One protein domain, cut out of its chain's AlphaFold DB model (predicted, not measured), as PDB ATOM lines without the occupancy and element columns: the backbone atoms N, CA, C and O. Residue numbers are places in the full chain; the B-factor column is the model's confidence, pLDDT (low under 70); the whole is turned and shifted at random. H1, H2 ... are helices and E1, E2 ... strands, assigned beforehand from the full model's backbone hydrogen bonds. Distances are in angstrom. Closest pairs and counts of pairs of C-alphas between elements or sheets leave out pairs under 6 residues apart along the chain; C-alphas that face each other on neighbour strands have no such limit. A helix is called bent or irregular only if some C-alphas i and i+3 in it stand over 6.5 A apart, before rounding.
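What this domain is: This is residues 11 to 92 of the 123 residues of the protein "Hypothetical protein" of Lotharella globosa (UniProt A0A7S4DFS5). A small, twisted sheet of four short strands has two helices over one face, each running along the strands under it, H1 over E1 and E2, and H3 over E4 and the nearer part of E3, while the two helices stand at a steep tilt to each other and only just touch. The short helix H2 sits in the loop between E1 and E2, out past the sheet, which it only grazes. The printed part has 82 residues, with three named helices and four named strands in the order H1, E1, H2, E2, E3, H3, E4; the class is mixed, helices and strands. The sheet is mixed too, in the order E1, E2, E3, E4. The whole is compact, with a radius of gyration of the C-alphas of 11.9 A, and rounded, spanning 30 by 30 by 22 A.

How they stand to each other: In the sheet, E2, residues 51 to 54, and E3, residues 59 to 63, are inner strands and form an antiparallel hairpin at 168 degrees, with N 52 and O 61 3.0 A apart, within hydrogen-bond range. The edge strand E1, residues 31 to 33, is parallel to E2 at 23 degrees, with N 32 and O 51 within range at 2.9 A. The other edge strand, E4, residues 81 to 85, is parallel to E3 at 28 degrees, with N 60 and O 81 within range at 2.8 A. H1, residues 11 to 26, is on the sheet at a height of 10.1 A and runs along the strands, at 16 degrees to E2 on the local plane. Its closest C-alphas to E1 are those of Leu 24 and Val 31, 7.3 A apart. H3, residues 64 to 76, is on the same face at a height of 8.9 A, over E4 and only just over E3, on which 3 of its C-alphas fall; it runs along the strands, at 1 degrees to E4 on the local plane. These helices make two layers with the sheet, helices on one face of it. The closest C-alphas of H3 and E4 are those of Glu 64 and Ser 84, 4.9 A apart. H1 and H3 only just touch, with 3 pairs of C-alphas within 8 A, through residues 20 to 24 of H1 and residue 73 of H3 alone; the closest are Ala 20 and Leu 73, whose C-alphas are 6.8 A apart. They run opposite ways at a steep tilt of 54 degrees. H2, residues 41 to 44, only grazes the sheet with residues 42 to 43, and is apart from H1 and H3. E1, H2, E2 and E3, H3, E4 are strand-helix-strand units, two parallel neighbour strands with a helix between, each with a right-handed crossover. O i to N i+4 pairs are within hydrogen-bond range in 11 of 12 cases in H1 and 3 of 9 in H3, where 6 of 10 O i to N i+3 pairs are; H2 is too short for an i+4 pair.

Where its parts are: E3 is 13.5 A from first to last C-alpha, E4 12.9 A, E2 10.3 A and E1 6.3 A. H1 is 23.8 A long and begins at C-alpha 11, (179.599, 157.455, 141.485). H3 is 19.7 A long and irregular, with C-alphas 69 and 72 7.4 A apart. H2 is 5.7 A long. E4 ends at C-alpha 85, (200.928, 139.488, 139.759).

The domain as a whole: The C-alphas farthest apart, of Leu 11 and Asp 47, are 33.0 A apart. The printed part has no cut and no long link. Mean pLDDT of the printed part is 70.9; residues 11 to 14, 33 to 52, 55 to 57 and 89 to 92 are under 70.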
ATOM      1  N   LEU A  11     180.049 157.130 140.135       48.28
ATOM      2  CA  LEU A  11     179.599 157.455 141.485       48.28
ATOM      3  C   LEU A  11     179.471 156.221 142.392       48.28
ATOM      4  O   LEU A  11     179.698 156.350 143.592       48.28
ATOM      5  N   TRP A  12     179.163 155.041 141.841       51.12
ATOM      6  CA  TRP A  12     179.042 153.796 142.615       51.12
ATOM      7  C   TRP A  12     180.418 153.195 142.925       51.12
ATOM      8  O   TRP A  12     180.634 152.670 144.015       51.12
ATOM      9  N   SER A  13     181.392 153.337 142.016       62.81
ATOM     10  CA  SER A  13     182.741 152.798 142.235       62.81
ATOM     11  C   SER A  13     183.488 153.506 143.365       62.81
ATOM     12  O   SER A  13     184.355 152.903 143.989       62.81
ATOM     13  N   VAL A  14     183.156 154.767 143.672       67.75
ATOM     14  CA  VAL A  14     183.845 155.538 144.720       67.75
ATOM     15  C   VAL A  14     183.493 155.043 146.125       67.75
ATOM     16  O   VAL A  14     184.394 154.932 146.957       67.75
ATOM     17  N   SER A  15     182.223 154.739 146.414       75.62
ATOM     18  CA  SER A  15     181.840 154.203 147.730       75.62
ATOM     19  C   SER A  15     182.426 152.815 147.959       75.62
ATOM     20  O   SER A  15     182.981 152.557 149.026       75.62
ATOM     21  N   ASP A  16     182.367 151.959 146.938       77.88
ATOM     22  CA  ASP A  16     182.894 150.596 147.008       77.88
ATOM     23  C   ASP A  16     184.420 150.594 147.114       77.88
ATOM     24  O   ASP A  16     184.979 149.813 147.875       77.88
ATOM     25  N   PHE A  17     185.100 151.529 146.443       78.75
ATOM     26  CA  PHE A  17     186.539 151.740 146.586       78.75
ATOM     27  C   PHE A  17     186.930 152.039 148.037       78.75
ATOM     28  O   PHE A  17     187.838 151.409 148.580       78.75
ATOM     29  N   PHE A  18     186.254 152.992 148.688       79.69
ATOM     30  CA  PHE A  18     186.579 153.332 150.073       79.69
ATOM     31  C   PHE A  18     186.218 152.200 151.038       79.69
ATOM     32  O   PHE A  18     187.018 151.892 151.916       79.69
ATOM     33  N   ALA A  19     185.088 151.524 150.831       84.44
ATOM     34  CA  ALA A  19     184.700 150.369 151.638       84.44
ATOM     35  C   ALA A  19     185.682 149.190 151.490       84.44
ATOM     36  O   ALA A  19     186.035 148.546 152.476       84.44
ATOM     37  N   ALA A  20     186.169 148.929 150.276       82.69
ATOM     38  CA  ALA A  20     187.179 147.913 150.011       82.69
ATOM     39  C   ALA A  20     188.530 148.264 150.634       82.69
ATOM     40  O   ALA A  20     189.174 147.403 151.230       82.69
ATOM     41  N   LYS A  21     188.939 149.536 150.555       79.25
ATOM     42  CA  LYS A  21     190.140 150.040 151.232       79.25
ATOM     43  C   LYS A  21     190.059 149.799 152.739       79.25
ATOM     44  O   LYS A  21     191.016 149.302 153.330       79.25
ATOM     45  N   ASP A  22     188.926 150.140 153.345       83.62
ATOM     46  CA  ASP A  22     188.726 149.989 154.783       83.62
ATOM     47  C   ASP A  22     188.746 148.504 155.183       83.62
ATOM     48  O   ASP A  22     189.440 148.144 156.135       83.62
ATOM     49  N   LEU A  23     188.117 147.620 154.396       84.19
ATOM     50  CA  LEU A  23     188.179 146.170 154.621       84.19
ATOM     51  C   LEU A  23     189.612 145.624 154.518       84.19
ATOM     52  O   LEU A  23     190.046 144.843 155.365       84.19
ATOM     53  N   LEU A  24     190.369 146.040 153.501       81.19
ATOM     54  CA  LEU A  24     191.767 145.634 153.330       81.19
ATOM     55  C   LEU A  24     192.620 146.087 154.522       81.19
ATOM     56  O   LEU A  24     193.431 145.315 155.039       81.19
ATOM     57  N   HIS A  25     192.390 147.305 155.014       79.81
ATOM     58  CA  HIS A  25     193.064 147.827 156.197       79.81
ATOM     59  C   HIS A  25     192.712 147.029 157.467       79.81
ATOM     60  O   HIS A  25     193.606 146.663 158.235       79.81
ATOM     61  N   GLU A  26     191.438 146.682 157.676       84.25
ATOM     62  CA  GLU A  26     190.996 145.808 158.777       84.25
ATOM     63  C   GLU A  26     191.652 144.419 158.719       84.25
ATOM     64  O   GLU A  26     192.054 143.865 159.746       84.25
ATOM     65  N   GLN A  27     191.847 143.887 157.510       80.19
ATOM     66  CA  GLN A  27     192.539 142.621 157.251       80.19
ATOM     67  C   GLN A  27     194.078 142.726 157.315       80.19
ATOM     68  O   GLN A  27     194.785 141.742 157.066       80.19
ATOM     69  N   ARG A  28     194.605 143.891 157.723       77.56
ATOM     70  CA  ARG A  28     196.037 144.211 157.848       77.56
ATOM     71  C   ARG A  28     196.806 144.147 156.529       77.56
ATOM     72  O   ARG A  28     198.007 143.875 156.534       77.56
ATOM     73  N   PHE A  29     196.134 144.405 155.412       75.69
ATOM     74  CA  PHE A  29     196.812 144.663 154.152       75.69
ATOM     75  C   PHE A  29     197.317 146.100 154.113       75.69
ATOM     76  O   PHE A  29     196.599 147.057 154.395       75.69
ATOM     77  N   HIS A  30     198.575 146.242 153.725       72.50
ATOM     78  CA  HIS A  30     199.134 147.496 153.269       72.50
ATOM     79  C   HIS A  30     198.823 147.661 151.777       72.50
ATOM     80  O   HIS A  30     199.333 146.918 150.937       72.50
ATOM     81  N   VAL A  31     197.926 148.595 151.475       71.31
ATOM     82  CA  VAL A  31     197.448 148.877 150.119       71.31
ATOM     83  C   VAL A  31     197.882 150.281 149.750       71.31
ATOM     84  O   VAL A  31     197.541 151.239 150.450       71.31
ATOM     85  N   SER A  32     198.599 150.400 148.641       71.25
ATOM     86  CA  SER A  32     198.886 151.696 148.040       71.25
ATOM     87  C   SER A  32     197.713 152.099 147.153       71.25
ATOM     88  O   SER A  32     197.156 151.289 146.413       71.25
ATOM     89  N   TYR A  33     197.303 153.358 147.235       68.62
ATOM     90  CA  TYR A  33     196.194 153.888 146.448       68.62
ATOM     91  C   TYR A  33     196.574 155.235 145.843       68.62
ATOM     92  O   TYR A  33     197.322 156.007 146.443       68.62
ATOM     93  N   TRP A  34     196.064 155.522 144.649       68.25
ATOM     94  CA  TRP A  34     196.377 156.757 143.930       68.25
ATOM     95  C   TRP A  34     195.224 157.756 144.065       68.25
ATOM     96  O   TRP A  34     194.246 157.713 143.315       68.25
ATOM     97  N   GLU A  35     195.324 158.661 145.040       53.62
ATOM     98  CA  GLU A  35     194.501 159.873 145.103       53.62
ATOM     99  C   GLU A  35     195.316 161.072 144.620       53.62
ATOM    100  O   GLU A  35     196.079 161.640 145.388       53.62
ATOM    101  N   GLY A  36     195.131 161.470 143.357       52.59
ATOM    102  CA  GLY A  36     195.745 162.686 142.814       52.59
ATOM    103  C   GLY A  36     197.246 162.551 142.530       52.59
ATOM    104  O   GLY A  36     198.068 162.587 143.432       52.59
ATOM    105  N   GLU A  37     197.557 162.392 141.245       47.59
ATOM    106  CA  GLU A  37     198.806 162.691 140.513       47.59
ATOM    107  C   GLU A  37     200.213 162.271 141.007       47.59
ATOM    108  O   GLU A  37     201.066 162.169 140.136       47.59
ATOM    109  N   ASP A  38     200.513 161.916 142.262       44.97
ATOM    110  CA  ASP A  38     201.939 161.886 142.689       44.97
ATOM    111  C   ASP A  38     202.556 160.546 143.144       44.97
ATOM    112  O   ASP A  38     203.737 160.514 143.483       44.97
ATOM    113  N   ASN A  39     201.849 159.410 143.144       50.88
ATOM    114  CA  ASN A  39     202.300 158.258 143.953       50.88
ATOM    115  C   ASN A  39     202.469 156.906 143.246       50.88
ATOM    116  O   ASN A  39     202.322 155.860 143.883       50.88
ATOM    117  N   TRP A  40     202.860 156.878 141.969       52.38
ATOM    118  CA  TRP A  40     203.374 155.624 141.396       52.38
ATOM    119  C   TRP A  40     204.721 155.231 142.030       52.38
ATOM    120  O   TRP A  40     204.938 154.066 142.350       52.38
ATOM    121  N   ALA A  41     205.584 156.211 142.327       48.44
ATOM    122  CA  ALA A  41     206.909 155.986 142.910       48.44
ATOM    123  C   ALA A  41     206.868 155.472 144.364       48.44
ATOM    124  O   ALA A  41     207.741 154.708 144.770       48.44
ATOM    125  N   GLN A  42     205.825 155.806 145.136       49.56
ATOM    126  CA  GLN A  42     205.668 155.319 146.516       49.56
ATOM    127  C   GLN A  42     205.377 153.814 146.610       49.56
ATOM    128  O   GLN A  42     205.516 153.234 147.684       49.56
ATOM    129  N   MET A  43     205.010 153.154 145.503       51.28
ATOM    130  CA  MET A  43     204.903 151.691 145.464       51.28
ATOM    131  C   MET A  43     206.257 150.996 145.649       51.28
ATOM    132  O   MET A  43     206.292 149.878 146.152       51.28
ATOM    133  N   LEU A  44     207.357 151.660 145.281       52.03
ATOM    134  CA  LEU A  44     208.709 151.096 145.300       52.03
ATOM    135  C   LEU A  44     209.429 151.283 146.648       52.03
ATOM    136  O   LEU A  44     210.493 150.704 146.853       52.03
ATOM    137  N   GLU A  45     208.875 152.085 147.567       48.81
ATOM    138  CA  GLU A  45     209.545 152.472 148.824       48.81
ATOM    139  C   GLU A  45     209.059 151.706 150.073       48.81
ATOM    140  O   GLU A  45     209.593 151.909 151.164       48.81
ATOM    141  N   GLY A  46     208.065 150.819 149.950       50.12
ATOM    142  CA  GLY A  46     207.489 150.084 151.083       50.12
ATOM    143  C   GLY A  46     207.855 148.598 151.102       50.12
ATOM    144  O   GLY A  46     207.594 147.888 150.140       50.12
ATOM    145  N   ASP A  47     208.355 148.091 152.236       48.53
ATOM    146  CA  ASP A  47     208.811 146.694 152.378       48.53
ATOM    147  C   ASP A  47     207.724 145.623 152.147       48.53
ATOM    148  O   ASP A  47     208.068 144.449 152.011       48.53
ATOM    149  N   ARG A  48     206.426 145.974 152.139       54.97
ATOM    150  CA  ARG A  48     205.304 145.039 151.895       54.97
ATOM    151  C   ARG A  48     204.067 145.766 151.372       54.97
ATOM    152  O   ARG A  48     203.158 146.027 152.153       54.97
ATOM    153  N   VAL A  49     204.007 146.103 150.088       60.16
ATOM    154  CA  VAL A  49     202.736 146.482 149.446       60.16
ATOM    155  C   VAL A  49     202.062 145.200 148.986       60.16
ATOM    156  O   VAL A  49     202.654 144.418 148.255       60.16
ATOM    157  N   PHE A  50     200.837 144.961 149.439       63.81
ATOM    158  CA  PHE A  50     200.076 143.775 149.050       63.81
ATOM    159  C   PHE A  50     199.089 144.058 147.931       63.81
ATOM    160  O   PHE A  50     198.600 143.118 147.315       63.81
ATOM    161  N   GLY A  51     198.794 145.332 147.659       65.44
ATOM    162  CA  GLY A  51     198.052 145.679 146.468       65.44
ATOM    163  C   GLY A  51     197.986 147.155 146.126       65.44
ATOM    164  O   GLY A  51     198.302 148.017 146.948       65.44
ATOM    165  N   CYS A  52     197.581 147.424 144.888       67.31
ATOM    166  CA  CYS A  52     197.524 148.766 144.308       67.31
ATOM    167  C   CYS A  52     196.143 149.025 143.731       67.31
ATOM    168  O   CYS A  52     195.722 148.265 142.860       67.31
ATOM    169  N   MET A  53     195.457 150.063 144.226       70.12
ATOM    170  CA  MET A  53     194.059 150.319 143.876       70.12
ATOM    171  C   MET A  53     193.839 151.626 143.105       70.12
ATOM    172  O   MET A  53     194.217 152.703 143.578       70.12
ATOM    173  N   TRP A  54     193.155 151.548 141.959       71.81
ATOM    174  CA  TRP A  54     192.734 152.722 141.182       71.81
ATOM    175  C   TRP A  54     191.303 153.138 141.519       71.81
ATOM    176  O   TRP A  54     190.396 152.326 141.672       71.81
ATOM    177  N   LYS A  55     191.083 154.450 141.628       63.16
ATOM    178  CA  LYS A  55     189.761 155.015 141.941       63.16
ATOM    179  C   LYS A  55     188.878 155.178 140.702       63.16
ATOM    180  O   LYS A  55     187.672 154.957 140.770       63.16
ATOM    181  N   ARG A  56     189.477 155.570 139.567       63.66
ATOM    182  CA  ARG A  56     188.781 155.713 138.269       63.66
ATOM    183  C   ARG A  56     188.467 154.365 137.622       63.66
ATOM    184  O   ARG A  56     187.451 154.235 136.949       63.66
ATOM    185  N   TYR A  57     189.310 153.376 137.886       68.31
ATOM    186  CA  TYR A  57     189.149 152.002 137.446       68.31
ATOM    187  C   TYR A  57     189.212 151.146 138.698       68.31
ATOM    188  O   TYR A  57     190.282 151.095 139.279       68.31
ATOM    189  N   PRO A  58     188.117 150.534 139.166       71.44
ATOM    190  CA  PRO A  58     188.120 149.727 140.384       71.44
ATOM    191  C   PRO A  58     188.968 148.469 140.156       71.44
ATOM    192  O   PRO A  58     188.473 147.413 139.786       71.44
ATOM    193  N   LEU A  59     190.279 148.623 140.296       76.12
ATOM    194  CA  LEU A  59     191.299 147.648 139.956       76.12
ATOM    195  C   LEU A  59     192.232 147.511 141.128       76.12
ATOM    196  O   LEU A  59     192.699 148.531 141.620       76.12
ATOM    197  N   LEU A  60     192.511 146.279 141.530       79.44
ATOM    198  CA  LEU A  60     193.451 145.948 142.586       79.44
ATOM    199  C   LEU A  60     194.501 144.977 142.040       79.44
ATOM    200  O   LEU A  60     194.183 143.810 141.818       79.44
ATOM    201  N   PHE A  61     195.748 145.417 141.861       78.62
ATOM    202  CA  PHE A  61     196.848 144.454 141.716       78.62
ATOM    203  C   PHE A  61     197.169 143.842 143.077       78.62
ATOM    204  O   PHE A  61     197.095 144.551 144.073       78.62
ATOM    205  N   VAL A  62     197.515 142.559 143.130       80.50
ATOM    206  CA  VAL A  62     197.911 141.837 144.351       80.50
ATOM    207  C   VAL A  62     199.018 140.845 144.016       80.50
ATOM    208  O   VAL A  62     198.997 140.256 142.940       80.50
ATOM    209  N   GLU A  63     199.957 140.594 144.924       80.06
ATOM    210  CA  GLU A  63     200.876 139.466 144.738       80.06
ATOM    211  C   GLU A  63     200.126 138.120 144.770       80.06
ATOM    212  O   GLU A  63     199.238 137.890 145.597       80.06
ATOM    213  N   GLU A  64     200.483 137.199 143.872       81.06
ATOM    214  CA  GLU A  64     199.860 135.871 143.765       81.06
ATOM    215  C   GLU A  64     199.845 135.113 145.100       81.06
ATOM    216  O   GLU A  64     198.856 134.444 145.420       81.06
ATOM    217  N   SER A  65     200.904 135.271 145.895       81.75
ATOM    218  CA  SER A  65     201.069 134.705 147.239       81.75
ATOM    219  C   SER A  65     199.921 135.072 148.187       81.75
ATOM    220  O   SER A  65     199.511 134.252 149.011       81.75
ATOM    221  N   GLU A  66     199.333 136.254 148.029       80.44
ATOM    222  CA  GLU A  66     198.298 136.798 148.909       80.44
ATOM    223  C   GLU A  66     196.889 136.720 148.307       80.44
ATOM    224  O   GLU A  66     195.899 136.928 149.010       80.44
ATOM    225  N   SER A  67     196.772 136.344 147.030       79.94
ATOM    226  CA  SER A  67     195.496 136.281 146.302       79.94
ATOM    227  C   SER A  67     194.413 135.438 146.997       79.94
ATOM    228  O   SER A  67     193.228 135.770 146.937       79.94
ATOM    229  N   HIS A  68     194.810 134.385 147.720       81.31
ATOM    230  CA  HIS A  68     193.910 133.501 148.468       81.31
ATOM    231  C   HIS A  68     193.161 134.202 149.612       81.31
ATOM    232  O   HIS A  68     192.093 133.751 150.022       81.31
ATOM    233  N   ARG A  69     193.706 135.305 150.133       80.62
ATOM    234  CA  ARG A  69     193.128 136.061 151.251       80.62
ATOM    235  C   ARG A  69     192.098 137.095 150.799       80.62
ATOM    236  O   ARG A  69     191.410 137.663 151.638       80.62
ATOM    237  N   LEU A  70     191.975 137.322 149.490       82.94
ATOM    238  CA  LEU A  70     191.071 138.313 148.906       82.94
ATOM    239  C   LEU A  70     189.709 137.738 148.495       82.94
ATOM    240  O   LEU A  70     188.940 138.425 147.826       82.94
ATOM    241  N   SER A  71     189.382 136.501 148.879       81.31
ATOM    242  CA  SER A  71     188.078 135.893 148.577       81.31
ATOM    243  C   SER A  71     186.916 136.740 149.100       81.31
ATOM    244  O   SER A  71     186.007 137.063 148.345       81.31
ATOM    245  N   GLU A  72     187.005 137.207 150.347       82.44
ATOM    246  CA  GLU A  72     185.989 138.074 150.951       82.44
ATOM    247  C   GLU A  72     185.839 139.411 150.202       82.44
ATOM    248  O   GLU A  72     184.729 139.926 150.073       82.44
ATOM    249  N   LEU A  73     186.943 139.955 149.673       82.88
ATOM    250  CA  LEU A  73     186.918 141.179 148.871       82.88
ATOM    251  C   LEU A  73     186.192 140.942 147.539       82.88
ATOM    252  O   LEU A  73     185.338 141.743 147.167       82.88
ATOM    253  N   ARG A  74     186.485 139.823 146.857       81.81
ATOM    254  CA  ARG A  74     185.832 139.435 145.591       81.81
ATOM    255  C   ARG A  74     184.333 139.221 145.763       81.81
ATOM    256  O   ARG A  74     183.559 139.631 144.905       81.81
ATOM    257  N   ASP A  75     183.937 138.603 146.872       84.00
ATOM    258  CA  ASP A  75     182.536 138.296 147.150       84.00
ATOM    259  C   ASP A  75     181.728 139.557 147.492       84.00
ATOM    260  O   ASP A  75     180.549 139.652 147.147       84.00
ATOM    261  N   LYS A  76     182.350 140.537 148.165       83.50
ATOM    262  CA  LYS A  76     181.687 141.780 148.590       83.50
ATOM    263  C   LYS A  76     181.697 142.879 147.533       83.50
ATOM    264  O   LYS A  76     180.738 143.642 147.463       83.50
ATOM    265  N   PHE A  77     182.753 142.969 146.727       83.88
ATOM    266  CA  PHE A  77     182.975 144.081 145.804       83.88
ATOM    267  C   PHE A  77     183.182 143.571 144.378       83.88
ATOM    268  O   PHE A  77     184.291 143.567 143.851       83.88
ATOM    269  N   SER A  78     182.090 143.170 143.723       78.69
ATOM    270  CA  SER A  78     182.111 142.663 142.339       78.69
ATOM    271  C   SER A  78     182.538 143.704 141.302       78.69
ATOM    272  O   SER A  78     182.886 143.354 140.176       78.69
ATOM    273  N   CYS A  79     182.503 144.985 141.669       74.25
ATOM    274  CA  CYS A  79     182.989 146.071 140.837       74.25
ATOM    275  C   CYS A  79     184.520 146.167 140.832       74.25
ATOM    276  O   CYS A  79     185.047 146.754 139.894       74.25
ATOM    277  N   ILE A  80     185.220 145.594 141.825       78.31
ATOM    278  CA  ILE A  80     186.681 145.631 141.929       78.31
ATOM    279  C   ILE A  80     187.283 144.415 141.236       78.31
ATOM    280  O   ILE A  80     187.160 143.274 141.679       78.31
ATOM    281  N   GLU A  81     187.985 144.678 140.147       79.12
ATOM    282  CA  GLU A  81     188.721 143.686 139.385       79.12
ATOM    283  C   GLU A  81     190.078 143.451 140.057       79.12
ATOM    284  O   GLU A  81     190.885 144.366 140.214       79.12
ATOM    285  N   ILE A  82     190.324 142.217 140.498       80.50
ATOM    286  CA  ILE A  82     191.554 141.851 141.208       80.50
ATOM    287  C   ILE A  82     192.485 141.118 140.252       80.50
ATOM    288  O   ILE A  82     192.140 140.049 139.746       80.50
ATOM    289  N   ILE A  83     193.686 141.654 140.071       78.81
ATOM    290  CA  ILE A  83     194.709 141.099 139.192       78.81
ATOM    291  C   ILE A  83     195.866 140.590 140.041       78.81
ATOM    292  O   ILE A  83     196.545 141.364 140.712       78.81
ATOM    293  N   SER A  84     196.097 139.283 140.006       80.00
ATOM    294  CA  SER A  84     197.263 138.696 140.657       80.00
ATOM    295  C   SER A  84     198.508 138.887 139.789       80.00
ATOM    296  O   SER A  84     198.456 138.624 138.590       80.00
ATOM    297  N   VAL A  85     199.613 139.315 140.394       76.38
ATOM    298  CA  VAL A  85     200.928 139.488 139.759       76.38
ATOM    299  C   VAL A  85     201.993 138.745 140.560       76.38
ATOM    300  O   VAL A  85     201.819 138.504 141.753       76.38
ATOM    301  N   HIS A  86     203.104 138.367 139.930       77.44
ATOM    302  CA  HIS A  86     204.164 137.636 140.633       77.44
ATOM    303  C   HIS A  86     204.834 138.475 141.727       77.44
ATOM    304  O   HIS A  86     205.053 137.969 142.825       77.44
ATOM    305  N   SER A  87     205.124 139.748 141.447       74.88
ATOM    306  CA  SER A  87     205.573 140.710 142.452       74.88
ATOM    307  C   SER A  87     205.138 142.124 142.091       74.88
ATOM    308  O   SER A  87     205.142 142.499 140.921       74.88
ATOM    309  N   LEU A  88     204.772 142.909 143.105       72.00
ATOM    310  CA  LEU A  88     204.477 144.341 142.955       72.00
ATOM    311  C   LEU A  88     205.742 145.207 142.943       72.00
ATOM    312  O   LEU A  88     205.689 146.366 142.537       72.00
ATOM    313  N   SER A  89     206.866 144.642 143.386       68.88
ATOM    314  CA  SER A  89     208.187 145.276 143.347       68.88
ATOM    315  C   SER A  89     208.870 145.117 141.990       68.88
ATOM    316  O   SER A  89     209.906 145.738 141.750       68.88
ATOM    317  N   ASP A  90     208.326 144.260 141.124       68.31
ATOM    318  CA  ASP A  90     208.792 144.124 139.753       68.31
ATOM    319  C   ASP A  90     208.284 145.327 138.938       68.31
ATOM    320  O   ASP A  90     207.078 145.595 138.937       68.31
ATOM    321  N   PRO A  91     209.162 146.083 138.250       61.19
ATOM    322  CA  PRO A  91     208.721 147.118 137.317       61.19
ATOM    323  C   PRO A  91     207.854 146.563 136.177       61.19
ATOM    324  O   PRO A  91     207.168 147.336 135.509       61.19
ATOM    325  N   GLU A  92     207.874 145.249 135.955       68.62
ATOM    326  CA  GLU A  92     207.178 144.545 134.889       68.62
ATOM    327  C   GLU A  92     205.977 143.754 135.439       68.62
ATOM    328  O   GLU A  92     206.084 142.615 135.891       68.62
TER     329      GLU A  92